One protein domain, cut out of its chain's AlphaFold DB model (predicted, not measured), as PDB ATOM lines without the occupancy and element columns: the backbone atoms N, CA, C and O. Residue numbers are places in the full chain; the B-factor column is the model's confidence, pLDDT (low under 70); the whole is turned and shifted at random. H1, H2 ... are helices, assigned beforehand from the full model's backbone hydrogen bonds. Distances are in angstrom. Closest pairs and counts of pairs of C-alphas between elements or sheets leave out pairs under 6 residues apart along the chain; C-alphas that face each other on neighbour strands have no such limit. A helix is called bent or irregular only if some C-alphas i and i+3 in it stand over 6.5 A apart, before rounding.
ATOM      1  N   GLU A 508       2.123  67.572 -22.554       77.12
ATOM      2  CA  GLU A 508       2.551  67.728 -21.162       77.12
ATOM      3  C   GLU A 508       3.073  66.403 -20.583       77.12
ATOM      4  O   GLU A 508       4.146  66.377 -19.982       77.12
ATOM      5  N   ASP A 509       2.378  65.292 -20.845       75.44
ATOM      6  CA  ASP A 509       2.810  63.949 -20.442       75.44
ATOM      7  C   ASP A 509       4.131  63.551 -21.125       75.44
ATOM      8  O   ASP A 509       5.020  62.975 -20.493       75.44
ATOM      9  N   ALA A 510       4.318  63.920 -22.397       75.88
ATOM     10  CA  ALA A 510       5.585  63.716 -23.098       75.88
ATOM     11  C   ALA A 510       6.738  64.508 -22.454       75.88
ATOM     12  O   ALA A 510       7.816  63.953 -22.231       75.88
ATOM     13  N   VAL A 511       6.508  65.777 -22.107       80.88
ATOM     14  CA  VAL A 511       7.503  66.636 -21.445       80.88
ATOM     15  C   VAL A 511       7.856  66.102 -20.057       80.88
ATOM     16  O   VAL A 511       9.039  65.984 -19.732       80.88
ATOM     17  N   ASP A 512       6.871  65.714 -19.248       81.81
ATOM     18  CA  ASP A 512       7.128  65.173 -17.910       81.81
ATOM     19  C   ASP A 512       7.897  63.853 -17.942       81.81
ATOM     20  O   ASP A 512       8.805  63.667 -17.129       81.81
ATOM     21  N   LYS A 513       7.600  62.967 -18.902       81.94
ATOM     22  CA  LYS A 513       8.371  61.733 -19.125       81.94
ATOM     23  C   LYS A 513       9.826  62.034 -19.499       81.94
ATOM     24  O   LYS A 513      10.732  61.391 -18.970       81.94
ATOM     25  N   VAL A 514      10.070  63.034 -20.351       81.06
ATOM     26  CA  VAL A 514      11.433  63.471 -20.708       81.06
ATOM     27  C   VAL A 514      12.165  64.043 -19.494       81.06
ATOM     28  O   VAL A 514      13.305  63.659 -19.234       81.06
ATOM     29  N   PHE A 515      11.522  64.908 -18.708       82.19
ATOM     30  CA  PHE A 515      12.135  65.457 -17.497       82.19
ATOM     31  C   PHE A 515      12.414  64.383 -16.447       82.19
ATOM     32  O   PHE A 515      13.488  64.397 -15.850       82.19
ATOM     33  N   ALA A 516      11.495  63.434 -16.247       79.25
ATOM     34  CA  ALA A 516      11.708  62.301 -15.351       79.25
ATOM     35  C   ALA A 516      12.910  61.456 -15.798       79.25
ATOM     36  O   ALA A 516      13.749  61.103 -14.973       79.25
ATOM     37  N   LEU A 517      13.049  61.202 -17.105       79.06
ATOM     38  CA  LEU A 517      14.201  60.500 -17.674       79.06
ATOM     39  C   LEU A 517      15.512  61.251 -17.422       79.06
ATOM     40  O   LEU A 517      16.493  60.643 -16.993       79.06
ATOM     41  N   VAL A 518      15.544  62.560 -17.683       81.44
ATOM     42  CA  VAL A 518      16.740  63.389 -17.482       81.44
ATOM     43  C   VAL A 518      17.118  63.418 -16.001       81.44
ATOM     44  O   VAL A 518      18.251  63.096 -15.655       81.44
ATOM     45  N   GLN A 519      16.163  63.717 -15.120       80.81
ATOM     46  CA  GLN A 519      16.371  63.774 -13.673       80.81
ATOM     47  C   GLN A 519      16.850  62.434 -13.105       80.81
ATOM     48  O   GLN A 519      17.773  62.410 -12.294       80.81
ATOM     49  N   ASN A 520      16.269  61.320 -13.554       78.12
ATOM     50  CA  ASN A 520      16.686  59.990 -13.130       78.12
ATOM     51  C   ASN A 520      18.127  59.672 -13.564       78.12
ATOM     52  O   ASN A 520      18.922  59.224 -12.740       78.12
ATOM     53  N   LYS A 521      18.504  59.989 -14.812       76.44
ATOM     54  CA  LYS A 521      19.892  59.837 -15.285       76.44
ATOM     55  C   LYS A 521      20.875  60.679 -14.472       76.44
ATOM     56  O   LYS A 521      21.929  60.176 -14.095       76.44
ATOM     57  N   PHE A 522      20.523  61.930 -14.169       74.81
ATOM     58  CA  PHE A 522      21.324  62.778 -13.283       74.81
ATOM     59  C   PHE A 522      21.465  62.142 -11.894       74.81
ATOM     60  O   PHE A 522      22.574  62.045 -11.380       74.81
ATOM     61  N   GLN A 523      20.386  61.630 -11.299       70.25
ATOM     62  CA  GLN A 523      20.493  60.938 -10.015       70.25
ATOM     63  C   GLN A 523      21.434  59.732 -10.087       70.25
ATOM     64  O   GLN A 523      22.315  59.627  -9.243       70.25
ATOM     65  N   ILE A 524      21.333  58.862 -11.091       66.81
ATOM     66  CA  ILE A 524      22.217  57.687 -11.207       66.81
ATOM     67  C   ILE A 524      23.698  58.103 -11.296       66.81
ATOM     68  O   ILE A 524      24.528  57.552 -10.576       66.81
ATOM     69  N   ILE A 525      24.018  59.110 -12.116       64.56
ATOM     70  CA  ILE A 525      25.396  59.584 -12.327       64.56
ATOM     71  C   ILE A 525      25.972  60.248 -11.068       64.56
ATOM     72  O   ILE A 525      27.121  59.998 -10.715       64.56
ATOM     73  N   PHE A 526      25.191  61.098 -10.394       58.62
ATOM     74  CA  PHE A 526      25.695  61.948  -9.309       58.62
ATOM     75  C   PHE A 526      25.491  61.365  -7.905       58.62
ATOM     76  O   PHE A 526      26.209  61.754  -6.991       58.62
ATOM     77  N   SER A 527      24.543  60.439  -7.717       56.84
ATOM     78  CA  SER A 527      24.258  59.828  -6.406       56.84
ATOM     79  C   SER A 527      24.822  58.416  -6.228       56.84
ATOM     80  O   SER A 527      24.608  57.835  -5.170       56.84
ATOM     81  N   GLN A 528      25.520  57.862  -7.236       52.78
ATOM     82  CA  GLN A 528      26.021  56.474  -7.237       52.78
ATOM     83  C   GLN A 528      24.973  55.477  -6.723       52.78
ATOM     84  O   GLN A 528      25.289  54.566  -5.960       52.78
ATOM     85  N   LYS A 529      23.695  55.682  -7.069       52.28
ATOM     86  CA  LYS A 529      22.607  54.873  -6.525       52.28
ATOM     87  C   LYS A 529      22.830  53.428  -6.968       52.28
ATOM     88  O   LYS A 529      22.667  53.111  -8.144       52.28
ATOM     89  N   ILE A 530      23.267  52.587  -6.035       57.25
ATOM     90  CA  ILE A 530      23.522  51.171  -6.279       57.25
ATOM     91  C   ILE A 530      22.183  50.563  -6.701       57.25
ATOM     92  O   ILE A 530      21.170  50.766  -6.026       57.25
ATOM     93  N   VAL A 531      22.160  49.867  -7.841       66.19
ATOM     94  CA  VAL A 531      21.000  49.054  -8.218       66.19
ATOM     95  C   VAL A 531      20.787  48.069  -7.067       66.19
ATOM     96  O   VAL A 531      21.723  47.335  -6.762       66.19
ATOM     97  N   PRO A 532      19.623  48.060  -6.393       67.88
ATOM     98  CA  PRO A 532      19.392  47.185  -5.259       67.88
ATOM     99  C   PRO A 532      19.347  45.745  -5.768       67.88
ATOM    100  O   PRO A 532      18.325  45.271  -6.266       67.88
ATOM    101  N   PHE A 533      20.492  45.082  -5.700       77.56
ATOM    102  CA  PHE A 533      20.595  43.650  -5.877       77.56
ATOM    103  C   PHE A 533      20.325  42.954  -4.557       77.56
ATOM    104  O   PHE A 533      20.690  43.446  -3.486       77.56
ATOM    105  N   SER A 534      19.742  41.765  -4.653       84.38
ATOM    106  CA  SER A 534      19.919  40.785  -3.601       84.38
ATOM    107  C   SER A 534      21.394  40.417  -3.464       84.38
ATOM    108  O   SER A 534      22.238  40.662  -4.342       84.38
ATOM    109  N   LYS A 535      21.720  39.816  -2.325       87.31
ATOM    110  CA  LYS A 535      23.069  39.324  -2.077       87.31
ATOM    111  C   LYS A 535      23.455  38.280  -3.129       87.31
ATOM    112  O   LYS A 535      24.544  38.373  -3.692       87.31
ATOM    113  N   GLU A 536      22.540  37.367  -3.460       89.00
ATOM    114  CA  GLU A 536      22.745  36.329  -4.472       89.00
ATOM    115  C   GLU A 536      23.061  36.926  -5.853       89.00
ATOM    116  O   GLU A 536      24.037  36.532  -6.490       89.00
ATOM    117  N   MET A 537      22.289  37.917  -6.313       90.31
ATOM    118  CA  MET A 537      22.522  38.572  -7.610       90.31
ATOM    119  C   MET A 537      23.878  39.287  -7.675       90.31
ATOM    120  O   MET A 537      24.546  39.255  -8.712       90.31
ATOM    121  N   SER A 538      24.313  39.888  -6.564       89.94
ATOM    122  CA  SER A 538      25.621  40.549  -6.465       89.94
ATOM    123  C   SER A 538      26.777  39.548  -6.549       89.94
ATOM    124  O   SER A 538      27.759  39.784  -7.255       89.94
ATOM    125  N   GLU A 539      26.654  38.406  -5.867       92.56
ATOM    126  CA  GLU A 539      27.641  37.320  -5.921       92.56
ATOM    127  C   GLU A 539      27.751  36.724  -7.333       92.56
ATOM    128  O   GLU A 539      28.861  36.456  -7.815       92.56
ATOM    129  N   ILE A 540      26.614  36.567  -8.024       93.44
ATOM    130  CA  ILE A 540      26.572  36.143  -9.430       93.44
ATOM    131  C   ILE A 540      27.299  37.166 -10.307       93.44
ATOM    132  O   ILE A 540      28.189  36.779 -11.065       93.44
ATOM    133  N   GLU A 541      26.990  38.462 -10.198       92.75
ATOM    134  CA  GLU A 541      27.652  39.498 -11.000       92.75
ATOM    135  C   GLU A 541      29.176  39.486 -10.814       92.75
ATOM    136  O   GLU A 541      29.928  39.434 -11.791       92.75
ATOM    137  N   GLU A 542      29.640  39.487  -9.566       92.62
ATOM    138  CA  GLU A 542      31.067  39.494  -9.249       92.62
ATOM    139  C   GLU A 542      31.771  38.254  -9.824       92.62
ATOM    140  O   GLU A 542      32.870  38.325 -10.385       92.62
ATOM    141  N   LYS A 543      31.116  37.092  -9.741       93.56
ATOM    142  CA  LYS A 543      31.596  35.859 -10.361       93.56
ATOM    143  C   LYS A 543      31.683  35.968 -11.885       93.56
ATOM    144  O   LYS A 543      32.688  35.529 -12.445       93.56
ATOM    145  N   LEU A 544      30.681  36.535 -12.555       92.75
ATOM    146  CA  LEU A 544      30.692  36.699 -14.014       92.75
ATOM    147  C   LEU A 544      31.818  37.633 -14.464       92.75
ATOM    148  O   LEU A 544      32.521  37.308 -15.420       92.75
ATOM    149  N   ILE A 545      32.045  38.734 -13.740       91.38
ATOM    150  CA  ILE A 545      33.157  39.666 -13.996       91.38
ATOM    151  C   ILE A 545      34.505  38.940 -13.890       91.38
ATOM    152  O   ILE A 545      35.360  39.088 -14.763       91.38
ATOM    153  N   ARG A 546      34.691  38.097 -12.863       93.38
ATOM    154  CA  ARG A 546      35.920  37.298 -12.698       93.38
ATOM    155  C   ARG A 546      36.128  36.267 -13.812       93.38
ATOM    156  O   ARG A 546      37.271  35.974 -14.156       93.38
ATOM    157  N   LEU A 547      35.050  35.700 -14.354       91.00
ATOM    158  CA  LEU A 547      35.108  34.662 -15.391       91.00
ATOM    159  C   LEU A 547      35.275  35.210 -16.814       91.00
ATOM    160  O   LEU A 547      35.743  34.479 -17.688       91.00
ATOM    161  N   GLU A 548      34.922  36.471 -17.051       90.94
ATOM    162  CA  GLU A 548      34.894  37.072 -18.385       90.94
ATOM    163  C   GLU A 548      36.247  37.051 -19.094       90.94
ATOM    164  O   GLU A 548      36.371  36.435 -20.156       90.94
ATOM    165  N   ALA A 549      37.270  37.678 -18.512       92.44
ATOM    166  CA  ALA A 549      38.580  37.769 -19.152       92.44
ATOM    167  C   ALA A 549      39.226  36.387 -19.403       92.44
ATOM    168  O   ALA A 549      39.728  36.169 -20.512       92.44
ATOM    169  N   PRO A 550      39.184  35.422 -18.457       91.81
ATOM    170  CA  PRO A 550      39.661  34.061 -18.707       91.81
ATOM    171  C   PRO A 550      38.945  33.358 -19.867       91.81
ATOM    172  O   PRO A 550      39.614  32.817 -20.747       91.81
ATOM    173  N   ILE A 551      37.606  33.386 -19.911       90.50
ATOM    174  CA  ILE A 551      36.828  32.707 -20.963       90.50
ATOM    175  C   ILE A 551      37.045  33.375 -22.324       90.50
ATOM    176  O   ILE A 551      37.233  32.678 -23.323       90.50
ATOM    177  N   GLN A 552      37.081  34.709 -22.377       90.38
ATOM    178  CA  GLN A 552      37.380  35.447 -23.607       90.38
ATOM    179  C   GLN A 552      38.783  35.128 -24.131       90.38
ATOM    180  O   GLN A 552      38.945  34.865 -25.323       90.38
ATOM    181  N   THR A 553      39.786  35.096 -23.249       91.56
ATOM    182  CA  THR A 553      41.161  34.738 -23.624       91.56
ATOM    183  C   THR A 553      41.218  33.308 -24.154       91.56
ATOM    184  O   THR A 553      41.764  33.070 -25.230       91.56
ATOM    185  N   PHE A 554      40.593  32.367 -23.446       90.31
ATOM    186  CA  PHE A 554      40.553  30.958 -23.830       90.31
ATOM    187  C   PHE A 554      39.870  30.745 -25.191       90.31
ATOM    188  O   PHE A 554      40.441  30.109 -26.080       90.31
ATOM    189  N   SER A 555      38.697  31.350 -25.405       91.62
ATOM    190  CA  SER A 555      37.987  31.307 -26.692       91.62
ATOM    191  C   SER A 555      38.782  31.971 -27.821       91.62
ATOM    192  O   SER A 555      38.855  31.437 -28.932       91.62
ATOM    193  N   GLY A 556      39.439  33.100 -27.536       91.00
ATOM    194  CA  GLY A 556      40.305  33.803 -28.480       91.00
ATOM    195  C   GLY A 556      41.501  32.960 -28.923       91.00
ATOM    196  O   GLY A 556      41.779  32.872 -30.120       91.00
ATOM    197  N   SER A 557      42.169  32.275 -27.991       91.19
ATOM    198  CA  SER A 557      43.273  31.360 -28.305       91.19
ATOM    199  C   SER A 557      42.822  30.183 -29.178       91.19
ATOM    200  O   SER A 557      43.487  29.873 -30.167       91.19
ATOM    201  N   PHE A 558      41.672  29.571 -28.877       91.56
ATOM    202  CA  PHE A 558      41.093  28.501 -29.705       91.56
ATOM    203  C   PHE A 558      40.734  28.978 -31.110       91.56
ATOM    204  O   PHE A 558      41.041  28.310 -32.100       91.56
ATOM    205  N   SER A 559      40.127  30.161 -31.204       89.44
ATOM    206  CA  SER A 559      39.793  30.781 -32.483       89.44
ATOM    207  C   SER A 559      41.050  31.032 -33.307       89.44
ATOM    208  O   SER A 559      41.091  30.681 -34.485       89.44
ATOM    209  N   HIS A 560      42.103  31.567 -32.688       90.81
ATOM    210  CA  HIS A 560      43.379  31.794 -33.356       90.81
ATOM    211  C   HIS A 560      44.013  30.490 -33.857       90.81
ATOM    212  O   HIS A 560      44.447  30.421 -35.007       90.81
ATOM    213  N   TRP A 561      43.998  29.429 -33.047       91.69
ATOM    214  CA  TRP A 561      44.506  28.117 -33.454       91.69
ATOM    215  C   TRP A 561      43.714  27.522 -34.626       91.69
ATOM    216  O   TRP A 561      44.303  27.051 -35.603       91.69
ATOM    217  N   SER A 562      42.384  27.611 -34.585       91.69
ATOM    218  CA  SER A 562      41.525  27.215 -35.704       91.69
ATOM    219  C   SER A 562      41.878  27.984 -36.984       91.69
ATOM    220  O   SER A 562      42.045  27.360 -38.033       91.69
ATOM    221  N   GLN A 563      42.094  29.303 -36.901       89.44
ATOM    222  CA  GLN A 563      42.508  30.114 -38.053       89.44
ATOM    223  C   GLN A 563      43.870  29.691 -38.612       89.44
ATOM    224  O   GLN A 563      44.002  29.540 -39.826       89.44
ATOM    225  N   ILE A 564      44.864  29.437 -37.753       90.44
ATOM    226  CA  ILE A 564      46.171  28.920 -38.190       90.44
ATOM    227  C   ILE A 564      45.988  27.605 -38.955       90.44
ATOM    228  O   ILE A 564      46.506  27.469 -40.060       90.44
ATOM    229  N   SER A 565      45.204  26.666 -38.416       91.00
ATOM    230  CA  SER A 565      44.950  25.374 -39.066       91.00
ATOM    231  C   SER A 565      44.245  25.520 -40.421       91.00
ATOM    232  O   SER A 565      44.594  24.832 -41.383       91.00
ATOM    233  N   ILE A 566      43.298  26.458 -40.543       88.88
ATOM    234  CA  ILE A 566      42.645  26.795 -41.818       88.88
ATOM    235  C   ILE A 566      43.663  27.315 -42.842       88.88
ATOM    236  O   ILE A 566      43.657  26.868 -43.991       88.88
ATOM    237  N   GLU A 567      44.538  28.245 -42.456       90.06
ATOM    238  CA  GLU A 567      45.558  28.784 -43.363       90.06
ATOM    239  C   GLU A 567      46.596  27.710 -43.745       90.06
ATOM    240  O   GLU A 567      46.924  27.569 -44.926       90.06
ATOM    241  N   SER A 568      47.022  26.858 -42.805       89.06
ATOM    242  CA  SER A 568      47.863  25.687 -43.095       89.06
ATOM    243  C   SER A 568      47.200  24.738 -44.097       89.06
ATOM    244  O   SER A 568      47.838  24.317 -45.064       89.06
ATOM    245  N   ASN A 569      45.907  24.449 -43.932       90.69
ATOM    246  CA  ASN A 569      45.155  23.608 -44.860       90.69
ATOM    247  C   ASN A 569      45.109  24.194 -46.281       90.69
ATOM    248  O   ASN A 569      45.244  23.450 -47.255       90.69
ATOM    249  N   LYS A 570      44.969  25.518 -46.431       89.81
ATOM    250  CA  LYS A 570      45.017  26.171 -47.752       89.81
ATOM    251  C   LYS A 570      46.374  25.986 -48.424       89.81
ATOM    252  O   LYS A 570      46.422  25.650 -49.608       89.81
ATOM    253  N   ILE A 571      47.461  26.153 -47.667       89.62
ATOM    254  CA  ILE A 571      48.826  25.953 -48.168       89.62
ATOM    255  C   ILE A 571      48.997  24.506 -48.641       89.62
ATOM    256  O   ILE A 571      49.345  24.286 -49.801       89.62
ATOM    257  N   VAL A 572      48.675  23.522 -47.794       88.75
ATOM    258  CA  VAL A 572      48.783  22.089 -48.127       88.75
ATOM    259  C   VAL A 572      47.911  21.726 -49.331       88.75
ATOM    260  O   VAL A 572      48.366  21.045 -50.250       88.75
ATOM    261  N   SER A 573      46.685  22.248 -49.397       87.88
ATOM    262  CA  SER A 573      45.768  22.028 -50.524       87.88
ATOM    263  C   SER A 573      46.333  22.541 -51.853       87.88
ATOM    264  O   SER A 573      46.117  21.911 -52.894       87.88
ATOM    265  N   SER A 574      47.097  23.638 -51.818       89.25
ATOM    266  CA  SER A 574      47.727  24.245 -52.998       89.25
ATOM    267  C   SER A 574      48.975  23.506 -53.503       89.25
ATOM    268  O   SER A 574      49.378  23.714 -54.650       89.25
ATOM    269  N   MET A 575      49.568  22.621 -52.692       86.69
ATOM    270  CA  MET A 575      50.767  21.871 -53.076       86.69
ATOM    271  C   MET A 575      50.493  20.957 -54.280       86.69
ATOM    272  O   MET A 575      49.472  20.258 -54.344       86.69
ATOM    273  N   LYS A 576      51.436  20.939 -55.228       81.88
ATOM    274  CA  LYS A 576      51.465  20.041 -56.389       81.88
ATOM    275  C   LYS A 576      52.810  19.315 -56.396       81.88
ATOM    276  O   LYS A 576      53.843  19.976 -56.394       81.88
ATOM    277  N   ILE A 577      52.790  17.984 -56.385       71.62
ATOM    278  CA  ILE A 577      53.989  17.129 -56.425       71.62
ATOM    279  C   ILE A 577      53.866  16.171 -57.627       71.62
ATOM    280  O   ILE A 577      52.767  15.992 -58.157       71.62
ATOM    281  N   SER A 578      54.992  15.615 -58.090       70.88
ATOM    282  CA  SER A 578      55.081  14.611 -59.161       70.88
ATOM    283  C   SER A 578      54.186  13.383 -58.916       70.88
ATOM    284  O   SER A 578      53.776  13.093 -57.790       70.88
ATOM    285  N   ASN A 579      53.893  12.637 -59.990       69.62
ATOM    286  CA  ASN A 579      52.925  11.531 -59.982       69.62
ATOM    287  C   ASN A 579      53.212  10.444 -58.927       69.62
ATOM    288  O   ASN A 579      52.263   9.877 -58.388       69.62
ATOM    289  N   GLU A 580      54.479  10.204 -58.584       68.31
ATOM    290  CA  GLU A 580      54.915   9.181 -57.616       68.31
ATOM    291  C   GLU A 580      54.448   9.460 -56.173       68.31
ATOM    292  O   GLU A 580      54.212   8.526 -55.413       68.31
ATOM    293  N   PHE A 581      54.217  10.729 -55.810       72.06
ATOM    294  CA  PHE A 581      53.791  11.143 -54.461       72.06
ATOM    295  C   PHE A 581      52.329  11.602 -54.392       72.06
ATOM    296  O   PHE A 581      51.858  12.045 -53.342       72.06
ATOM    297  N   SER A 582      51.597  11.521 -55.503       79.38
ATOM    298  CA  SER A 582      50.243  12.077 -55.619       79.38
ATOM    299  C   SER A 582      49.254  11.474 -54.613       79.38
ATOM    300  O   SER A 582      48.499  12.218 -53.986       79.38
ATOM    301  N   ASN A 583      49.306  10.158 -54.391       80.75
ATOM    302  CA  ASN A 583      48.440   9.468 -53.430       80.75
ATOM    303  C   ASN A 583      48.741   9.891 -51.982       80.75
ATOM    304  O   ASN A 583      47.835  10.336 -51.284       80.75
ATOM    305  N   PHE A 584      50.015   9.879 -51.573       82.81
ATOM    306  CA  PHE A 584      50.431  10.320 -50.235       82.81
ATOM    307  C   PHE A 584      50.064  11.784 -49.964       82.81
ATOM    308  O   PHE A 584      49.597  12.127 -48.879       82.81
ATOM    309  N   LEU A 585      50.238  12.659 -50.958       85.00
ATOM    310  CA  LEU A 585      49.861  14.063 -50.834       85.00
ATOM    311  C   LEU A 585      48.341  14.239 -50.703       85.00
ATOM    312  O   LEU A 585      47.897  15.111 -49.960       85.00
ATOM    313  N   ASN A 586      47.536  13.438 -51.403       88.50
ATOM    314  CA  ASN A 586      46.076  13.478 -51.278       88.50
ATOM    315  C   ASN A 586      45.604  13.002 -49.895       88.50
ATOM    316  O   ASN A 586      44.696  13.611 -49.318       88.50
ATOM    317  N   ASP A 587      46.254  11.982 -49.335       88.12
ATOM    318  CA  ASP A 587      45.993  11.519 -47.968       88.12
ATOM    319  C   ASP A 587      46.345  12.606 -46.948       88.12
ATOM    320  O   ASP A 587      45.542  12.917 -46.064       88.12
ATOM    321  N   PHE A 588      47.492  13.271 -47.123       90.62
ATOM    322  CA  PHE A 588      47.897  14.384 -46.268       90.62
ATOM    323  C   PHE A 588      46.955  15.590 -46.389       90.62
ATOM    324  O   PHE A 588      46.509  16.125 -45.377       90.62
ATOM    325  N   LYS A 589      46.542  15.966 -47.608       92.00
ATOM    326  CA  LYS A 589      45.515  17.002 -47.835       92.00
ATOM    327  C   LYS A 589      44.212  16.675 -47.109       92.00
ATOM    328  O   LYS A 589      43.605  17.553 -46.499       92.00
ATOM    329  N   THR A 590      43.786  15.416 -47.154       92.38
ATOM    330  CA  THR A 590      42.580  14.961 -46.453       92.38
ATOM    331  C   THR A 590      42.754  15.045 -44.938       92.38
ATOM    332  O   THR A 590      41.859  15.544 -44.254       92.38
ATOM    333  N   LEU A 591      43.911  14.631 -44.416       92.12
ATOM    334  CA  LEU A 591      44.257  14.728 -42.998       92.12
ATOM    335  C   LEU A 591      44.230  16.183 -42.500       92.12
ATOM    336  O   LEU A 591      43.560  16.470 -41.505       92.12
ATOM    337  N   THR A 592      44.895  17.109 -43.198       92.75
ATOM    338  CA  THR A 592      44.931  18.535 -42.828       92.75
ATOM    339  C   THR A 592      43.551  19.186 -42.938       92.75
ATOM    340  O   THR A 592      43.166  19.961 -42.059       92.75
ATOM    341  N   ARG A 593      42.759  18.831 -43.960       93.00
ATOM    342  CA  ARG A 593      41.375  19.307 -44.101       93.00
ATOM    343  C   ARG A 593      40.508  18.871 -42.922       93.00
ATOM    344  O   ARG A 593      39.787  19.702 -42.375       93.00
ATOM    345  N   ASN A 594      40.588  17.601 -42.527       92.31
ATOM    346  CA  ASN A 594      39.816  17.078 -41.400       92.31
ATOM    347  C   ASN A 594      40.229  17.758 -40.084       92.31
ATOM    348  O   ASN A 594      39.366  18.227 -39.353       92.31
ATOM    349  N   ASN A 595      41.533  17.925 -39.835       93.12
ATOM    350  CA  ASN A 595      42.030  18.642 -38.654       93.12
ATOM    351  C   ASN A 595      41.535  20.097 -38.586       93.12
ATOM    352  O   ASN A 595      41.133  20.582 -37.531       93.12
ATOM    353  N   SER A 596      41.533  20.796 -39.723       92.12
ATOM    354  CA  SER A 596      41.005  22.160 -39.818       92.12
ATOM    355  C   SER A 596      39.506  22.225 -39.498       92.12
ATOM    356  O   SER A 596      39.068  23.125 -38.775       92.12
ATOM    357  N   GLN A 597      38.722  21.254 -39.974       90.06
ATOM    358  CA  GLN A 597      37.294  21.144 -39.659       90.06
ATOM    359  C   GLN A 597      37.057  20.835 -38.173       90.06
ATOM    360  O   GLN A 597      36.243  21.511 -37.539       90.06
ATOM    361  N   ASP A 598      37.804  19.890 -37.600       90.19
ATOM    362  CA  ASP A 598      37.699  19.507 -36.187       90.19
ATOM    363  C   ASP A 598      38.047  20.671 -35.249       90.19
ATOM    364  O   ASP A 598      37.297  20.959 -34.315       90.19
ATOM    365  N   LEU A 599      39.133  21.402 -35.524       92.00
ATOM    366  CA  LEU A 599      39.511  22.587 -34.745       92.00
ATOM    367  C   LEU A 599      38.489  23.718 -34.870       92.00
ATOM    368  O   LEU A 599      38.235  24.422 -33.894       92.00
ATOM    369  N   THR A 600      37.875  23.888 -36.042       89.62
ATOM    370  CA  THR A 600      36.791  24.867 -36.226       89.62
ATOM    371  C   THR A 600      35.570  24.492 -35.389       89.62
ATOM    372  O   THR A 600      35.019  25.345 -34.693       89.62
ATOM    373  N   ARG A 601      35.181  23.209 -35.381       89.69
ATOM    374  CA  ARG A 601      34.105  22.695 -34.522       89.69
ATOM    375  C   ARG A 601      34.408  22.941 -33.042       89.69
ATOM    376  O   ARG A 601      33.571  23.496 -32.340       89.69
ATOM    377  N   LEU A 602      35.596  22.559 -32.575       90.75
ATOM    378  CA  LEU A 602      36.011  22.726 -31.177       90.75
ATOM    379  C   LEU A 602      36.090  24.198 -30.760       90.75
ATOM    380  O   LEU A 602      35.659  24.552 -29.666       90.75
ATOM    381  N   SER A 603      36.574  25.069 -31.648       91.56
ATOM    382  CA  SER A 603      36.561  26.519 -31.436       91.56
ATOM    383  C   SER A 603      35.140  27.044 -31.208       91.56
ATOM    384  O   SER A 603      34.904  27.825 -30.285       91.56
ATOM    385  N   LEU A 604      34.163  26.558 -31.984       89.19
ATOM    386  CA  LEU A 604      32.756  26.912 -31.789       89.19
ATOM    387  C   LEU A 604      32.193  26.373 -30.473       89.19
ATOM    388  O   LEU A 604      31.382  27.061 -29.860       89.19
ATOM    389  N   GLU A 605      32.610  25.191 -30.013       90.06
ATOM    390  CA  GLU A 605      32.228  24.691 -28.685       90.06
ATOM    391  C   GLU A 605      32.707  25.635 -27.579       90.06
ATOM    392  O   GLU A 605      31.886  26.119 -26.806       90.06
ATOM    393  N   VAL A 606      33.985  26.019 -27.567       90.62
ATOM    394  CA  VAL A 606      34.492  26.993 -26.582       90.62
ATOM    395  C   VAL A 606      33.780  28.346 -26.704       90.62
ATOM    396  O   VAL A 606      33.493  29.005 -25.703       90.62
ATOM    397  N   LYS A 607      33.446  28.765 -27.931       90.19
ATOM    398  CA  LYS A 607      32.656  29.978 -28.172       90.19
ATOM    399  C   LYS A 607      31.234  29.877 -27.600       90.19
ATOM    400  O   LYS A 607      30.697  30.909 -27.208       90.19
ATOM    401  N   GLU A 608      30.634  28.682 -27.515       90.56
ATOM    402  CA  GLU A 608      29.323  28.472 -26.867       90.56
ATOM    403  C   GLU A 608      29.344  28.982 -25.429       90.56
ATOM    404  O   GLU A 608      28.457  29.730 -25.025       90.56
ATOM    405  N   GLU A 609      30.387  28.628 -24.680       89.56
ATOM    406  CA  GLU A 609      30.517  28.991 -23.268       89.56
ATOM    407  C   GLU A 609      30.755  30.490 -23.079       89.56
ATOM    408  O   GLU A 609      30.183  31.096 -22.171       89.56
ATOM    409  N   GLN A 610      31.505  31.124 -23.986       91.38
ATOM    410  CA  GLN A 610      31.595  32.585 -24.020       91.38
ATOM    411  C   GLN A 610      30.214  33.225 -24.253       91.38
ATOM    412  O   GLN A 610      29.837  34.146 -23.534       91.38
ATOM    413  N   LEU A 611      29.447  32.732 -25.230       91.94
ATOM    414  CA  LEU A 611      28.125  33.276 -25.559       91.94
ATOM    415  C   LEU A 611      27.106  33.073 -24.429       91.94
ATOM    416  O   LEU A 611      26.258  33.936 -24.211       91.94
ATOM    417  N   ARG A 612      27.182  31.953 -23.703       91.62
ATOM    418  CA  ARG A 612      26.352  31.693 -22.517       91.62
ATOM    419  C   ARG A 612      26.700  32.636 -21.367       91.62
ATOM    420  O   ARG A 612      25.788  33.180 -20.752       91.62
ATOM    421  N   LEU A 613      27.991  32.880 -21.121       92.94
ATOM    422  CA  LEU A 613      28.443  33.860 -20.129       92.94
ATOM    423  C   LEU A 613      27.923  35.268 -20.465       92.94
ATOM    424  O   LEU A 613      27.378  35.948 -19.598       92.94
ATOM    425  N   GLU A 614      28.058  35.690 -21.723       92.69
ATOM    426  CA  GLU A 614      27.531  36.974 -22.203       92.69
ATOM    427  C   GLU A 614      26.006  37.055 -22.048       92.69
ATOM    428  O   GLU A 614      25.494  38.056 -21.550       92.69
ATOM    429  N   GLY A 615      25.282  35.986 -22.392       93.75
ATOM    430  CA  GLY A 615      23.832  35.922 -22.217       93.75
ATOM    431  C   GLY A 615      23.393  36.002 -20.752       93.75
ATOM    432  O   GLY A 615      22.386  36.638 -20.457       93.75
ATOM    433  N   LEU A 616      24.157  35.423 -19.819       94.25
ATOM    434  CA  LEU A 616      23.877  35.524 -18.381       94.25
ATOM    435  C   LEU A 616      24.164  36.930 -17.834       94.25
ATOM    436  O   LEU A 616      23.410  37.440 -17.005       94.25
ATOM    437  N   LYS A 617      25.204  37.602 -18.343       93.94
ATOM    438  CA  LYS A 617      25.439  39.025 -18.054       93.94
ATOM    439  C   LYS A 617      24.287  39.894 -18.560       93.94
ATOM    440  O   LYS A 617      23.844  40.785 -17.838       93.94
ATOM    441  N   GLU A 618      23.787  39.630 -19.764       93.81
ATOM    442  CA  GLU A 618      22.646  40.367 -20.313       93.81
ATOM    443  C   GLU A 618      21.362  40.087 -19.523       93.81
ATOM    444  O   GLU A 618      20.617  41.014 -19.210       93.81
ATOM    445  N   ALA A 619      21.137  38.841 -19.100       94.25
ATOM    446  CA  ALA A 619      20.034  38.476 -18.214       94.25
ATOM    447  C   ALA A 619      20.047  39.315 -16.923       94.25
ATOM    448  O   ALA A 619      19.029  39.907 -16.558       94.25
ATOM    449  N   LEU A 620      21.214  39.453 -16.290       92.38
ATOM    450  CA  LEU A 620      21.408  40.302 -15.113       92.38
ATOM    451  C   LEU A 620      21.212  41.794 -15.436       92.38
ATOM    452  O   LEU A 620      20.595  42.532 -14.667       92.38
ATOM    453  N   ASN A 621      21.663  42.243 -16.607       91.31
ATOM    454  CA  ASN A 621      21.450  43.607 -17.085       91.31
ATOM    455  C   ASN A 621      19.956  43.939 -17.270       91.31
ATOM    456  O   ASN A 621      19.538  45.062 -16.982       91.31
ATOM    457  N   THR A 622      19.113  42.969 -17.652       91.81
ATOM    458  CA  THR A 622      17.657  43.200 -17.753       91.81
ATOM    459  C   THR A 622      17.014  43.576 -16.416       91.81
ATOM    460  O   THR A 622      16.065  44.369 -16.404       91.81
ATOM    461  N   TYR A 623      17.549  43.084 -15.289       91.12
ATOM    462  CA  TYR A 623      17.135  43.516 -13.951       91.12
ATOM    463  C   TYR A 623      17.482  44.991 -13.739       91.12
ATOM    464  O   TYR A 623      16.601  45.786 -13.415       91.12
ATOM    465  N   LYS A 624      18.737  45.382 -14.015       89.31
ATOM    466  CA  LYS A 624      19.207  46.772 -13.878       89.31
ATOM    467  C   LYS A 624      18.354  47.740 -14.696       89.31
ATOM    468  O   LYS A 624      17.843  48.711 -14.147       89.31
ATOM    469  N   ILE A 625      18.120  47.426 -15.972       88.00
ATOM    470  CA  ILE A 625      17.262  48.224 -16.862       88.00
ATOM    471  C   ILE A 625      15.845  48.344 -16.286       88.00
ATOM    472  O   ILE A 625      15.258  49.423 -16.290       88.00
ATOM    473  N   THR A 626      15.285  47.250 -15.765       89.00
ATOM    474  CA  THR A 626      13.928  47.259 -15.202       89.00
ATOM    475  C   THR A 626      13.849  48.102 -13.919       89.00
ATOM    476  O   THR A 626      12.892  48.856 -13.748       89.00
ATOM    477  N   VAL A 627      14.876  48.068 -13.063       87.25
ATOM    478  CA  VAL A 627      14.988  48.962 -11.896       87.25
ATOM    479  C   VAL A 627      15.071  50.427 -12.325       87.25
ATOM    480  O   VAL A 627      14.424  51.284 -11.714       87.25
ATOM    481  N   GLU A 628      15.856  50.738 -13.358       84.50
ATOM    482  CA  GLU A 628      15.951  52.100 -13.889       84.50
ATOM    483  C   GLU A 628      14.582  52.610 -14.354       84.50
ATOM    484  O   GLU A 628      14.214  53.741 -14.033       84.50
ATOM    485  N   GLU A 629      13.793  51.778 -15.043       86.69
ATOM    486  CA  GLU A 629      12.415  52.119 -15.424       86.69
ATOM    487  C   GLU A 629      11.519  52.374 -14.201       86.69
ATOM    488  O   GLU A 629      10.834  53.400 -14.158       86.69
ATOM    489  N   CYS A 630      11.577  51.536 -13.158       87.81
ATOM    490  CA  CYS A 630      10.864  51.801 -11.900       87.81
ATOM    491  C   CYS A 630      11.246  53.159 -11.301       87.81
ATOM    492  O   CYS A 630      10.376  53.943 -10.915       87.81
ATOM    493  N   CYS A 631      12.541  53.477 -11.256       85.00
ATOM    494  CA  CYS A 631      13.021  54.741 -10.701       85.00
ATOM    495  C   CYS A 631      12.567  55.953 -11.539       85.00
ATOM    496  O   CYS A 631      12.251  57.011 -10.979       85.00
ATOM    497  N   LYS A 632      12.491  55.817 -12.873       86.38
ATOM    498  CA  LYS A 632      11.926  56.849 -13.764       86.38
ATOM    499  C   LYS A 632      10.450  57.089 -13.451       86.38
ATOM    500  O   LYS A 632      10.045  58.243 -13.306       86.38
ATOM    501  N   LEU A 633       9.663  56.026 -13.280       89.19
ATOM    502  CA  LEU A 633       8.241  56.130 -12.937       89.19
ATOM    503  C   LEU A 633       8.020  56.729 -11.538       89.19
ATOM    504  O   LEU A 633       7.158  57.589 -11.376       89.19
ATOM    505  N   GLN A 634       8.843  56.380 -10.545       88.69
ATOM    506  CA  GLN A 634       8.806  57.006  -9.213       88.69
ATOM    507  C   GLN A 634       9.104  58.514  -9.275       88.69
ATOM    508  O   GLN A 634       8.452  59.328  -8.612       88.69
ATOM    509  N   THR A 635      10.064  58.907 -10.114       88.19
ATOM    510  CA  THR A 635      10.378  60.324 -10.356       88.19
ATOM    511  C   THR A 635       9.191  61.034 -11.011       88.19
ATOM    512  O   THR A 635       8.840  62.148 -10.618       88.19
ATOM    513  N   LEU A 636       8.523  60.379 -11.968       89.50
ATOM    514  CA  LEU A 636       7.314  60.895 -12.612       89.50
ATOM    515  C   LEU A 636       6.170  61.096 -11.607       89.50
ATOM    516  O   LEU A 636       5.558  62.164 -11.609       89.50
ATOM    517  N   ILE A 637       5.930  60.133 -10.710       92.12
ATOM    518  CA  ILE A 637       4.948  60.269  -9.619       92.12
ATOM    519  C   ILE A 637       5.277  61.480  -8.751       92.12
ATOM    520  O   ILE A 637       4.404  62.304  -8.502       92.12
ATOM    521  N   THR A 638       6.539  61.639  -8.344       90.12
ATOM    522  CA  THR A 638       6.967  62.769  -7.503       90.12
ATOM    523  C   THR A 638       6.670  64.113  -8.175       90.12
ATOM    524  O   THR A 638       6.178  65.043  -7.533       90.12
ATOM    525  N   ARG A 639       6.906  64.211  -9.490       89.88
ATOM    526  CA  ARG A 639       6.599  65.411 -10.282       89.88
ATOM    527  C   ARG A 639       5.098  65.674 -10.380       89.88
ATOM    528  O   ARG A 639       4.667  66.794 -10.107       89.88
ATOM    529  N   LYS A 640       4.303  64.657 -10.733       91.56
ATOM    530  CA  LYS A 640       2.838  64.777 -10.827       91.56
ATOM    531  C   LYS A 640       2.218  65.111  -9.470       91.56
ATOM    532  O   LYS A 640       1.315  65.934  -9.408       91.56
ATOM    533  N   LEU A 641       2.760  64.571  -8.379       92.44
ATOM    534  CA  LEU A 641       2.339  64.893  -7.016       92.44
ATOM    535  C   LEU A 641       2.636  66.356  -6.658       92.44
ATOM    536  O   LEU A 641       1.818  67.009  -6.014       92.44
ATOM    537  N   GLY A 642       3.782  66.886  -7.094       91.62
ATOM    538  CA  GLY A 642       4.094  68.312  -6.977       91.62
ATOM    539  C   GLY A 642       3.085  69.187  -7.725       91.62
ATOM    540  O   GLY A 642       2.581  70.149  -7.158       91.62
ATOM    541  N   LYS A 643       2.728  68.818  -8.963       90.38
ATOM    542  CA  LYS A 643       1.712  69.531  -9.760       90.38
ATOM    543  C   LYS A 643       0.317  69.453  -9.146       90.38
ATOM    544  O   LYS A 643      -0.358  70.471  -9.077       90.38
ATOM    545  N   HIS A 644      -0.079  68.279  -8.661       90.56
ATOM    546  CA  HIS A 644      -1.320  68.078  -7.917       90.56
ATOM    547  C   HIS A 644      -1.418  69.045  -6.730       90.56
ATOM    548  O   HIS A 644      -2.400  69.767  -6.611       90.56
ATOM    549  N   LYS A 645      -0.370  69.115  -5.896       91.12
ATOM    550  CA  LYS A 645      -0.325  70.001  -4.719       91.12
ATOM    551  C   LYS A 645      -0.384  71.491  -5.073       91.12
ATOM    552  O   LYS A 645      -0.841  72.280  -4.256       91.12
ATOM    553  N   SER A 646       0.095  71.864  -6.257       89.88
ATOM    554  CA  SER A 646       0.107  73.249  -6.741       89.88
ATOM    555  C   SER A 646      -1.116  73.621  -7.586       89.88
ATOM    556  O   SER A 646      -1.234  74.776  -7.991       89.88
ATOM    557  N   SER A 647      -2.005  72.671  -7.897       88.81
ATOM    558  CA  SER A 647      -3.201  72.926  -8.701       88.81
ATOM    559  C   SER A 647      -4.283  73.568  -7.842       88.81
ATOM    560  O   SER A 647      -4.689  73.003  -6.832       88.81
ATOM    561  N   SER A 648      -4.770  74.736  -8.254       85.31
ATOM    562  CA  SER A 648      -5.948  75.368  -7.644       85.31
ATOM    563  C   SER A 648      -7.266  74.845  -8.221       85.31
ATOM    564  O   SER A 648      -8.312  75.045  -7.616       85.31
ATOM    565  N   ASP A 649      -7.212  74.199  -9.390       92.25
ATOM    566  CA  ASP A 649      -8.360  73.596 -10.065       92.25
ATOM    567  C   ASP A 649      -8.546  72.140  -9.612       92.25
ATOM    568  O   ASP A 649      -7.605  71.338  -9.687       92.25
ATOM    569  N   GLU A 650      -9.750  71.824  -9.133       90.50
ATOM    570  CA  GLU A 650     -10.099  70.530  -8.539       90.50
ATOM    571  C   GLU A 650     -10.121  69.410  -9.589       90.50
ATOM    572  O   GLU A 650      -9.565  68.336  -9.352       90.50
ATOM    573  N   ASP A 651     -10.637  69.687 -10.790       89.38
ATOM    574  CA  ASP A 651     -10.677  68.725 -11.897       89.38
ATOM    575  C   ASP A 651      -9.261  68.357 -12.375       89.38
ATOM    576  O   ASP A 651      -8.927  67.184 -12.581       89.38
ATOM    577  N   THR A 652      -8.378  69.351 -12.501       88.38
ATOM    578  CA  THR A 652      -6.967  69.146 -12.858       88.38
ATOM    579  C   THR A 652      -6.205  68.400 -11.759       88.38
ATOM    580  O   THR A 652      -5.383  67.528 -12.063       88.38
ATOM    581  N   ALA A 653      -6.484  68.690 -10.485       89.00
ATOM    582  CA  ALA A 653      -5.919  67.949  -9.360       89.00
ATOM    583  C   ALA A 653      -6.368  66.474  -9.388       89.00
ATOM    584  O   ALA A 653      -5.526  65.569  -9.361       89.00
ATOM    585  N   ALA A 654      -7.667  66.213  -9.552       91.00
ATOM    586  CA  ALA A 654      -8.218  64.864  -9.663       91.00
ATOM    587  C   ALA A 654      -7.608  64.079 -10.842       91.00
ATOM    588  O   ALA A 654      -7.255  62.903 -10.697       91.00
ATOM    589  N   ARG A 655      -7.383  64.740 -11.989       91.88
ATOM    590  CA  ARG A 655      -6.676  64.151 -13.139       91.88
ATOM    591  C   ARG A 655      -5.266  63.686 -12.768       91.88
ATOM    592  O   ARG A 655      -4.899  62.556 -13.090       91.88
ATOM    593  N   TYR A 656      -4.482  64.512 -12.069       91.50
ATOM    594  CA  TYR A 656      -3.136  64.119 -11.636       91.50
ATOM    595  C   TYR A 656      -3.149  62.939 -10.661       91.50
ATOM    596  O   TYR A 656      -2.291  62.068 -10.784       91.50
ATOM    597  N   LEU A 657      -4.113  62.867  -9.735       92.50
ATOM    598  CA  LEU A 657      -4.252  61.707  -8.844       92.50
ATOM    599  C   LEU A 657      -4.533  60.419  -9.624       92.50
ATOM    600  O   LEU A 657      -3.886  59.403  -9.373       92.50
ATOM    601  N   SER A 658      -5.432  60.469 -10.610       91.69
ATOM    602  CA  SER A 658      -5.713  59.322 -11.483       91.69
ATOM    603  C   SER A 658      -4.464  58.866 -12.251       91.69
ATOM    604  O   SER A 658      -4.159  57.673 -12.317       91.69
ATOM    605  N   GLU A 659      -3.685  59.809 -12.784       91.44
ATOM    606  CA  GLU A 659      -2.432  59.501 -13.479       91.44
ATOM    607  C   GLU A 659      -1.343  58.950 -12.547       91.44
ATOM    608  O   GLU A 659      -0.584  58.068 -12.955       91.44
ATOM    609  N   ILE A 660      -1.251  59.457 -11.314       93.44
ATOM    610  CA  ILE A 660      -0.342  58.937 -10.285       93.44
ATOM    611  C   ILE A 660      -0.705  57.492  -9.959       93.44
ATOM    612  O   ILE A 660       0.184  56.644  -9.987       93.44
ATOM    613  N   GLN A 661      -1.989  57.199  -9.732       94.44
ATOM    614  CA  GLN A 661      -2.449  55.841  -9.446       94.44
ATOM    615  C   GLN A 661      -2.121  54.889 -10.603       94.44
ATOM    616  O   GLN A 661      -1.489  53.863 -10.389       94.44
ATOM    617  N   SER A 662      -2.429  55.274 -11.846       92.25
ATOM    618  CA  SER A 662      -2.092  54.462 -13.025       92.25
ATOM    619  C   SER A 662      -0.579  54.228 -13.179       92.25
ATOM    620  O   SER A 662      -0.141  53.150 -13.596       92.25
ATOM    621  N   THR A 663       0.239  55.226 -12.830       91.44
ATOM    622  CA  THR A 663       1.703  55.092 -12.826       91.44
ATOM    623  C   THR A 663       2.164  54.151 -11.708       91.44
ATOM    624  O   THR A 663       3.071  53.350 -11.930       91.44
ATOM    625  N   GLN A 664       1.525  54.199 -10.536       93.88
ATOM    626  CA  GLN A 664       1.808  53.308  -9.410       93.88
ATOM    627  C   GLN A 664       1.463  51.851  -9.742       93.88
ATOM    628  O   GLN A 664       2.308  50.980  -9.555       93.88
ATOM    629  N   ASP A 665       0.305  51.595 -10.353       92.12
ATOM    630  CA  ASP A 665      -0.083  50.250 -10.805       92.12
ATOM    631  C   ASP A 665       0.950  49.674 -11.798       92.12
ATOM    632  O   ASP A 665       1.268  48.481 -11.803       92.12
ATOM    633  N   THR A 666       1.528  50.545 -12.634       91.25
ATOM    634  CA  THR A 666       2.606  50.175 -13.561       91.25
ATOM    635  C   THR A 666       3.897  49.818 -12.818       91.25
ATOM    636  O   THR A 666       4.554  48.839 -13.179       91.25
ATOM    637  N   ILE A 667       4.266  50.568 -11.773       90.62
ATOM    638  CA  ILE A 667       5.415  50.252 -10.907       90.62
ATOM    639  C   ILE A 667       5.217  48.897 -10.227       90.62
ATOM    640  O   ILE A 667       6.143  48.089 -10.217       90.62
ATOM    641  N   ASP A 668       4.018  48.604  -9.727       90.44
ATOM    642  CA  ASP A 668       3.729  47.333  -9.057       90.44
ATOM    643  C   ASP A 668       3.868  46.141 -10.023       90.44
ATOM    644  O   ASP A 668       4.451  45.109  -9.674       90.44
ATOM    645  N   LYS A 669       3.449  46.309 -11.288       90.69
ATOM    646  CA  LYS A 669       3.703  45.330 -12.363       90.69
ATOM    647  C   LYS A 669       5.201  45.131 -12.623       90.69
ATOM    648  O   LYS A 669       5.645  43.994 -12.811       90.69
ATOM    649  N   TYR A 670       5.989  46.205 -12.639       90.38
ATOM    650  CA  TYR A 670       7.439  46.099 -12.800       90.38
ATOM    651  C   TYR A 670       8.122  45.452 -11.591       90.38
ATOM    652  O   TYR A 670       9.010  44.634 -11.796       90.38
ATOM    653  N   ASN A 671       7.685  45.737 -10.363       89.00
ATOM    654  CA  ASN A 671       8.206  45.091  -9.155       89.00
ATOM    655  C   ASN A 671       7.979  43.578  -9.190       89.00
ATOM    656  O   ASN A 671       8.904  42.817  -8.927       89.00
ATOM    657  N   LYS A 672       6.792  43.131  -9.623       90.69
ATOM    658  CA  LYS A 672       6.546  41.705  -9.873       90.69
ATOM    659  C   LYS A 672       7.502  41.137 -10.931       90.69
ATOM    660  O   LYS A 672       8.063  40.063 -10.747       90.69
ATOM    661  N   THR A 673       7.715  41.878 -12.019       90.50
ATOM    662  CA  THR A 673       8.649  41.480 -13.085       90.50
ATOM    663  C   THR A 673      10.093  41.388 -12.569       90.50
ATOM    664  O   THR A 673      10.826  40.511 -13.004       90.50
ATOM    665  N   LEU A 674      10.517  42.258 -11.646       92.00
ATOM    666  CA  LEU A 674      11.855  42.212 -11.042       92.00
ATOM    667  C   LEU A 674      12.083  40.912 -10.266       92.00
ATOM    668  O   LEU A 674      13.121  40.285 -10.460       92.00
ATOM    669  N   THR A 675      11.103  40.479  -9.468       91.19
ATOM    670  CA  THR A 675      11.163  39.190  -8.761       91.19
ATOM    671  C   THR A 675      11.266  38.021  -9.742       91.19
ATOM    672  O   THR A 675      12.119  37.156  -9.578       91.19
ATOM    673  N   GLU A 676      10.467  38.026 -10.814       92.69
ATOM    674  CA  GLU A 676      10.539  36.991 -11.857       92.69
ATOM    675  C   GLU A 676      11.911  36.970 -12.559       92.69
ATOM    676  O   GLU A 676      12.460  35.901 -12.820       92.69
ATOM    677  N   ILE A 677      12.489  38.140 -12.863       93.69
ATOM    678  CA  ILE A 677      13.828  38.242 -13.464       93.69
ATOM    679  C   ILE A 677      14.879  37.638 -12.537       93.69
ATOM    680  O   ILE A 677      15.723  36.877 -13.002       93.69
ATOM    681  N   GLU A 678      14.840  37.982 -11.254       93.50
ATOM    682  CA  GLU A 678      15.789  37.490 -10.259       93.50
ATOM    683  C   GLU A 678      15.739  35.962 -10.133       93.50
ATOM    684  O   GLU A 678      16.771  35.298 -10.260       93.50
ATOM    685  N   GLU A 679      14.540  35.392  -9.991       92.75
ATOM    686  CA  GLU A 679      14.340  33.939  -9.959       92.75
ATOM    687  C   GLU A 679      14.893  33.258 -11.220       92.75
ATOM    688  O   GLU A 679      15.566  32.222 -11.134       92.75
ATOM    689  N   ASN A 680      14.652  33.850 -12.395       95.00
ATOM    690  CA  ASN A 680      15.169  33.334 -13.660       95.00
ATOM    691  C   ASN A 680      16.701  33.396 -13.708       95.00
ATOM    692  O   ASN A 680      17.322  32.382 -14.015       95.00
ATOM    693  N   VAL A 681      17.326  34.522 -13.345       95.38
ATOM    694  CA  VAL A 681      18.794  34.667 -13.361       95.38
ATOM    695  C   VAL A 681      19.456  33.659 -12.427       95.38
ATOM    696  O   VAL A 681      20.432  33.015 -12.816       95.38
ATOM    697  N   ILE A 682      18.915  33.467 -11.221       92.81
ATOM    698  CA  ILE A 682      19.434  32.487 -10.258       92.81
ATOM    699  C   ILE A 682      19.358  31.072 -10.848       92.81
ATOM    700  O   ILE A 682      20.344  30.331 -10.836       92.81
ATOM    701  N   LYS A 683      18.207  30.701 -11.418       92.75
ATOM    702  CA  LYS A 683      17.998  29.383 -12.033       92.75
ATOM    703  C   LYS A 683      18.906  29.143 -13.240       92.75
ATOM    704  O   LYS A 683      19.461  28.050 -13.403       92.75
ATOM    705  N   GLU A 684      19.063  30.149 -14.088       94.62
ATOM    706  CA  GLU A 684      19.938  30.089 -15.251       94.62
ATOM    707  C   GLU A 684      21.413  30.003 -14.842       94.62
ATOM    708  O   GLU A 684      22.150  29.195 -15.407       94.62
ATOM    709  N   ASN A 685      21.841  30.741 -13.810       94.56
ATOM    710  CA  ASN A 685      23.199  30.635 -13.270       94.56
ATOM    711  C   ASN A 685      23.492  29.221 -12.742       94.56
ATOM    712  O   ASN A 685      24.547  28.665 -13.044       94.56
ATOM    713  N   LEU A 686      22.554  28.606 -12.011       92.12
ATOM    714  CA  LEU A 686      22.695  27.217 -11.553       92.12
ATOM    715  C   LEU A 686      22.867  26.247 -12.730       92.12
ATOM    716  O   LEU A 686      23.735  25.371 -12.705       92.12
ATOM    717  N   THR A 687      22.071  26.431 -13.784       89.25
ATOM    718  CA  THR A 687      22.148  25.606 -14.996       89.25
ATOM    719  C   THR A 687      23.494  25.799 -15.702       89.25
ATOM    720  O   THR A 687      24.161  24.815 -16.029       89.25
ATOM    721  N   PHE A 688      23.937  27.047 -15.868       90.56
ATOM    722  CA  PHE A 688      25.234  27.396 -16.447       90.56
ATOM    723  C   PHE A 688      26.394  26.759 -15.675       90.56
ATOM    724  O   PHE A 688      27.268  26.134 -16.273       90.56
ATOM    725  N   ASP A 689      26.381  26.850 -14.348       88.00
ATOM    726  CA  ASP A 689      27.435  26.286 -13.507       88.00
ATOM    727  C   ASP A 689      27.500  24.764 -13.557       88.00
ATOM    728  O   ASP A 689      28.600  24.207 -13.600       88.00
ATOM    729  N   SER A 690      26.341  24.102 -13.589       85.81
ATOM    730  CA  SER A 690      26.276  22.642 -13.668       85.81
ATOM    731  C   SER A 690      26.837  22.097 -14.986       85.81
ATOM    732  O   SER A 690      27.519  21.077 -14.979       85.81
ATOM    733  N   ALA A 691      26.606  22.793 -16.105       85.06
ATOM    734  CA  ALA A 691      26.945  22.297 -17.438       85.06
ATOM    735  C   ALA A 691      28.322  22.760 -17.949       85.06
ATOM    736  O   ALA A 691      28.978  22.028 -18.691       85.06
ATOM    737  N   LYS A 692      28.778  23.963 -17.570       87.00
ATOM    738  CA  LYS A 692      29.997  24.586 -18.122       87.00
ATOM    739  C   LYS A 692      31.248  23.740 -17.902       87.00
ATOM    740  O   LYS A 692      32.032  23.548 -18.827       87.00
ATOM    741  N   SER A 693      31.464  23.261 -16.676       84.38
ATOM    742  CA  SER A 693      32.687  22.521 -16.333       84.38
ATOM    743  C   SER A 693      32.781  21.202 -17.096       84.38
ATOM    744  O   SER A 693      33.846  20.873 -17.608       84.38
ATOM    745  N   GLU A 694      31.664  20.480 -17.218       88.44
ATOM    746  CA  GLU A 694      31.587  19.238 -17.991       88.44
ATOM    747  C   GLU A 694      31.802  19.499 -19.487       88.44
ATOM    748  O   GLU A 694      32.605  18.823 -20.127       88.44
ATOM    749  N   HIS A 695      31.139  20.516 -20.045       88.69
ATOM    750  CA  HIS A 695      31.276  20.867 -21.461       88.69
ATOM    751  C   HIS A 695      32.713  21.267 -21.830       88.69
ATOM    752  O   HIS A 695      33.247  20.778 -22.831       88.69
ATOM    753  N   LEU A 696      33.370  22.092 -21.008       87.38
ATOM    754  CA  LEU A 696      34.766  22.482 -21.220       87.38
ATOM    755  C   LEU A 696      35.723  21.296 -21.065       87.38
ATOM    756  O   LEU A 696      36.623  21.147 -21.890       87.38
ATOM    757  N   ASP A 697      35.529  20.441 -20.058       89.75
ATOM    758  CA  ASP A 697      36.347  19.238 -19.857       89.75
ATOM    759  C   ASP A 697      36.260  18.291 -21.064       89.75
ATOM    760  O   ASP A 697      37.290  17.882 -21.610       89.75
ATOM    761  N   LEU A 698      35.047  18.018 -21.555       91.56
ATOM    762  CA  LEU A 698      34.831  17.217 -22.763       91.56
ATOM    763  C   LEU A 698      35.475  17.859 -23.996       91.56
ATOM    764  O   LEU A 698      36.166  17.182 -24.753       91.56
ATOM    765  N   THR A 699      35.316  19.173 -24.170       90.44
ATOM    766  CA  THR A 699      35.896  19.909 -25.305       90.44
ATOM    767  C   THR A 699      37.429  19.868 -25.285       90.44
ATOM    768  O   THR A 699      38.062  19.685 -26.327       90.44
ATOM    769  N   ILE A 700      38.048  19.997 -24.107       90.50
ATOM    770  CA  ILE A 700      39.507  19.914 -23.943       90.50
ATOM    771  C   ILE A 700      40.002  18.488 -24.206       90.50
ATOM    772  O   ILE A 700      41.008  18.311 -24.895       90.50
ATOM    773  N   LYS A 701      39.301  17.464 -23.707       92.75
ATOM    774  CA  LYS A 701      39.639  16.057 -23.974       92.75
ATOM    775  C   LYS A 701      39.566  15.733 -25.464       92.75
ATOM    776  O   LYS A 701      40.524  15.177 -26.006       92.75
ATOM    777  N   ASP A 702      38.488  16.144 -26.128       92.94
ATOM    778  CA  ASP A 702      38.315  15.993 -27.576       92.94
ATOM    779  C   ASP A 702      39.451  16.668 -28.350       92.94
ATOM    780  O   ASP A 702      39.993  16.085 -29.293       92.94
ATOM    781  N   LEU A 703      39.834  17.884 -27.947       90.69
ATOM    782  CA  LEU A 703      40.951  18.606 -28.549       90.69
ATOM    783  C   LEU A 703      42.250  17.814 -28.414       90.69
ATOM    784  O   LEU A 703      42.919  17.565 -29.415       90.69
ATOM    785  N   VAL A 704      42.619  17.422 -27.193       92.31
ATOM    786  CA  VAL A 704      43.878  16.707 -26.937       92.31
ATOM    787  C   VAL A 704      43.930  15.415 -27.749       92.31
ATOM    788  O   VAL A 704      44.944  15.132 -28.391       92.31
ATOM    789  N   TYR A 705      42.831  14.662 -27.778       93.38
ATOM    790  CA  TYR A 705      42.730  13.427 -28.548       93.38
ATOM    791  C   TYR A 705      42.846  13.668 -30.059       93.38
ATOM    792  O   TYR A 705      43.651  13.019 -30.732       93.38
ATOM    793  N   SER A 706      42.085  14.629 -30.595       90.94
ATOM    794  CA  SER A 706      42.116  14.994 -32.019       90.94
ATOM    795  C   SER A 706      43.523  15.427 -32.443       90.94
ATOM    796  O   SER A 706      44.065  14.896 -33.415       90.94
ATOM    797  N   GLN A 707      44.165  16.310 -31.673       93.31
ATOM    798  CA  GLN A 707      45.485  16.846 -32.008       93.31
ATOM    799  C   GLN A 707      46.590  15.799 -31.880       93.31
ATOM    800  O   GLN A 707      47.434  15.701 -32.770       93.31
ATOM    801  N   LYS A 708      46.564  14.956 -30.836       94.19
ATOM    802  CA  LYS A 708      47.486  13.811 -30.711       94.19
ATOM    803  C   LYS A 708      47.425  12.933 -31.962       94.19
ATOM    804  O   LYS A 708      48.464  12.597 -32.528       94.19
ATOM    805  N   ASN A 709      46.215  12.595 -32.408       92.88
ATOM    806  CA  ASN A 709      46.011  11.746 -33.579       92.88
ATOM    807  C   ASN A 709      46.446  12.421 -34.884       92.88
ATOM    808  O   ASN A 709      47.027  11.756 -35.741       92.88
ATOM    809  N   TYR A 710      46.189  13.723 -35.036       93.62
ATOM    810  CA  TYR A 710      46.655  14.492 -36.190       93.62
ATOM    811  C   TYR A 710      48.186  14.480 -36.282       93.62
ATOM    812  O   TYR A 710      48.728  14.049 -37.299       93.62
ATOM    813  N   TYR A 711      48.881  14.865 -35.206       94.06
ATOM    814  CA  TYR A 711      50.344  14.946 -35.200       94.06
ATOM    815  C   TYR A 711      51.022  13.580 -35.339       94.06
ATOM    816  O   TYR A 711      52.072  13.483 -35.971       94.06
ATOM    817  N   ALA A 712      50.425  12.509 -34.804       94.25
ATOM    818  CA  ALA A 712      50.924  11.151 -35.017       94.25
ATOM    819  C   ALA A 712      50.897  10.765 -36.507       94.25
ATOM    820  O   ALA A 712      51.909  10.322 -37.049       94.25
ATOM    821  N   LYS A 713      49.771  11.008 -37.191       92.88
ATOM    822  CA  LYS A 713      49.623  10.722 -38.629       92.88
ATOM    823  C   LYS A 713      50.482  11.636 -39.501       92.88
ATOM    824  O   LYS A 713      51.029  11.192 -40.505       92.88
ATOM    825  N   GLU A 714      50.630  12.903 -39.118       91.44
ATOM    826  CA  GLU A 714      51.543  13.834 -39.785       91.44
ATOM    827  C   GLU A 714      52.999  13.356 -39.674       91.44
ATOM    828  O   GLU A 714      53.731  13.362 -40.663       91.44
ATOM    829  N   ALA A 715      53.421  12.870 -38.503       92.06
ATOM    830  CA  ALA A 715      54.755  12.302 -38.323       92.06
ATOM    831  C   ALA A 715      54.975  11.038 -39.174       92.06
ATOM    832  O   ALA A 715      56.041  10.880 -39.772       92.06
ATOM    833  N   GLU A 716      53.979  10.151 -39.268       89.19
ATOM    834  CA  GLU A 716      54.030   8.973 -40.147       89.19
ATOM    835  C   GLU A 716      54.130   9.353 -41.627       89.19
ATOM    836  O   GLU A 716      54.924   8.757 -42.364       89.19
ATOM    837  N   PHE A 717      53.386  10.378 -42.053       86.81
ATOM    838  CA  PHE A 717      53.484  10.931 -43.401       86.81
ATOM    839  C   PHE A 717      54.912  11.408 -43.697       86.81
ATOM    840  O   PHE A 717      55.527  10.947 -44.660       86.81
ATOM    841  N   TRP A 718      55.489  12.253 -42.836       86.06
ATOM    842  CA  TRP A 718      56.850  12.762 -43.036       86.06
ATOM    843  C   TRP A 718      57.910  11.660 -42.999       86.06
ATOM    844  O   TRP A 718      58.835  11.673 -43.810       86.06
ATOM    845  N   LYS A 719      57.760  10.672 -42.113       87.88
ATOM    846  CA  LYS A 719      58.641   9.498 -42.064       87.88
ATOM    847  C   LYS A 719      58.596   8.703 -43.371       87.88
ATOM    848  O   LYS A 719      59.635   8.258 -43.850       87.88
ATOM    849  N   THR A 720      57.410   8.541 -43.951       83.75
ATOM    850  CA  THR A 720      57.235   7.842 -45.229       83.75
ATOM    851  C   THR A 720      57.883   8.620 -46.371       83.75
ATOM    852  O   THR A 720      58.633   8.036 -47.146       83.75
ATOM    853  N   CYS A 721      57.686   9.940 -46.424       79.81
ATOM    854  CA  CYS A 721      58.331  10.809 -47.412       79.81
ATOM    855  C   CYS A 721      59.865  10.751 -47.339       79.81
ATOM    856  O   CYS A 721      60.515  10.705 -48.378       79.81
ATOM    857  N   LEU A 722      60.441  10.720 -46.132       82.81
ATOM    858  CA  LEU A 722      61.892  10.612 -45.938       82.81
ATOM    859  C   LEU A 722      62.461   9.253 -46.366       82.81
ATOM    860  O   LEU A 722      63.583   9.207 -46.845       82.81
ATOM    861  N   ASN A 723      61.705   8.164 -46.210       79.56
ATOM    862  CA  ASN A 723      62.139   6.824 -46.629       79.56
ATOM    863  C   ASN A 723      62.042   6.595 -48.149       79.56
ATOM    864  O   ASN A 723      62.534   5.582 -48.639       79.56
ATOM    865  N   LEU A 724      61.345   7.478 -48.870       68.81
ATOM    866  CA  LEU A 724      61.221   7.444 -50.329       68.81
ATOM    867  C   LEU A 724      62.345   8.232 -51.038       68.81
ATOM    868  O   LEU A 724      62.459   8.120 -52.258       68.81
ATOM    869  N   GLN A 725      63.143   9.019 -50.298       55.97
ATOM    870  CA  GLN A 725      64.413   9.609 -50.755       55.97
ATOM    871  C   GLN A 725      65.561   8.619 -50.578       55.97
ATOM    872  O   GLN A 725      66.471   8.651 -51.438       55.97
TER     873      GLN A 725
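What this domain is: This is residues 508 to 725 of the 725 residues of a protein of Stentor coeruleus (UniProt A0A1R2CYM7). This is a long, slender rod of helices: H3 runs along nearly its whole length, and the bent H4 folds back beside it. H2, also bent, packs on H3 between residues 588 and 620, and the shorter H1 crosses H3 nearer its other end. The printed part has 218 residues, with four named helices in the order H1, H2, H3, H4 and no named strand: all helix. It is extended, with a radius of gyration of the C-alphas of 29.9 A and spans of 105 by 33 by 27 A.

How they stand to each other: H1, residues 508 to 527, touches the hub H3, residues 579 to 646, with residues 512 to 520 alone; the closest C-alphas, of Ala 516 and Leu 636, are 5.4 A apart. Their steep tilt is 69 degrees, only just short of about perpendicular. H2, residues 535 to 574, was assigned as one helix by its hydrogen bonds but is bent, C-alphas 546 and 549 being 7.0 A apart. Arm H2b, residues 549 to 574, forms a hairpin with H3; the closest C-alphas, of Ser 562 and Leu 599, are 5.1 A apart. H4, residues 650 to 723, likewise one helix by its hydrogen bonds, is bent, with C-alphas 690 and 693 6.9 A apart. Arm H4a, residues 650 to 690, forms a hairpin with H3 at a shallow tilt of 29 degrees, closest at the C-alphas of His 644 and Ala 653, 4.8 A. Arm H4b, residues 693 to 723, touches H3 too, but H2b and H4b are apart. Every O i to N i+4 pair is within hydrogen-bond range in H1, H2a, H2b, H4a and H4b; in H3 60 of 64 are.

Where its parts are: H1 begins at C-alpha 508 (2.551, 67.728, -21.162) and is 27.4 A long. H2a, residues 535 to 546, is 16.8 A and H2b 37.6 A. H3, 97.1 A, is irregular, with C-alphas 580 and 583 7.7 A apart. H4a is 60.4 A and H4b 45.1 A, ending at C-alpha 723 (62.139, 6.824, -46.629).

The domain as a whole: The C-alphas of Ser 648 and Gln 725, the two farthest apart, are 105.5 A from each other. The printed part has no cut, and no link is long. Low confidence, under 70, falls on residues 524 to 532, 579 to 580 and 724 to 725.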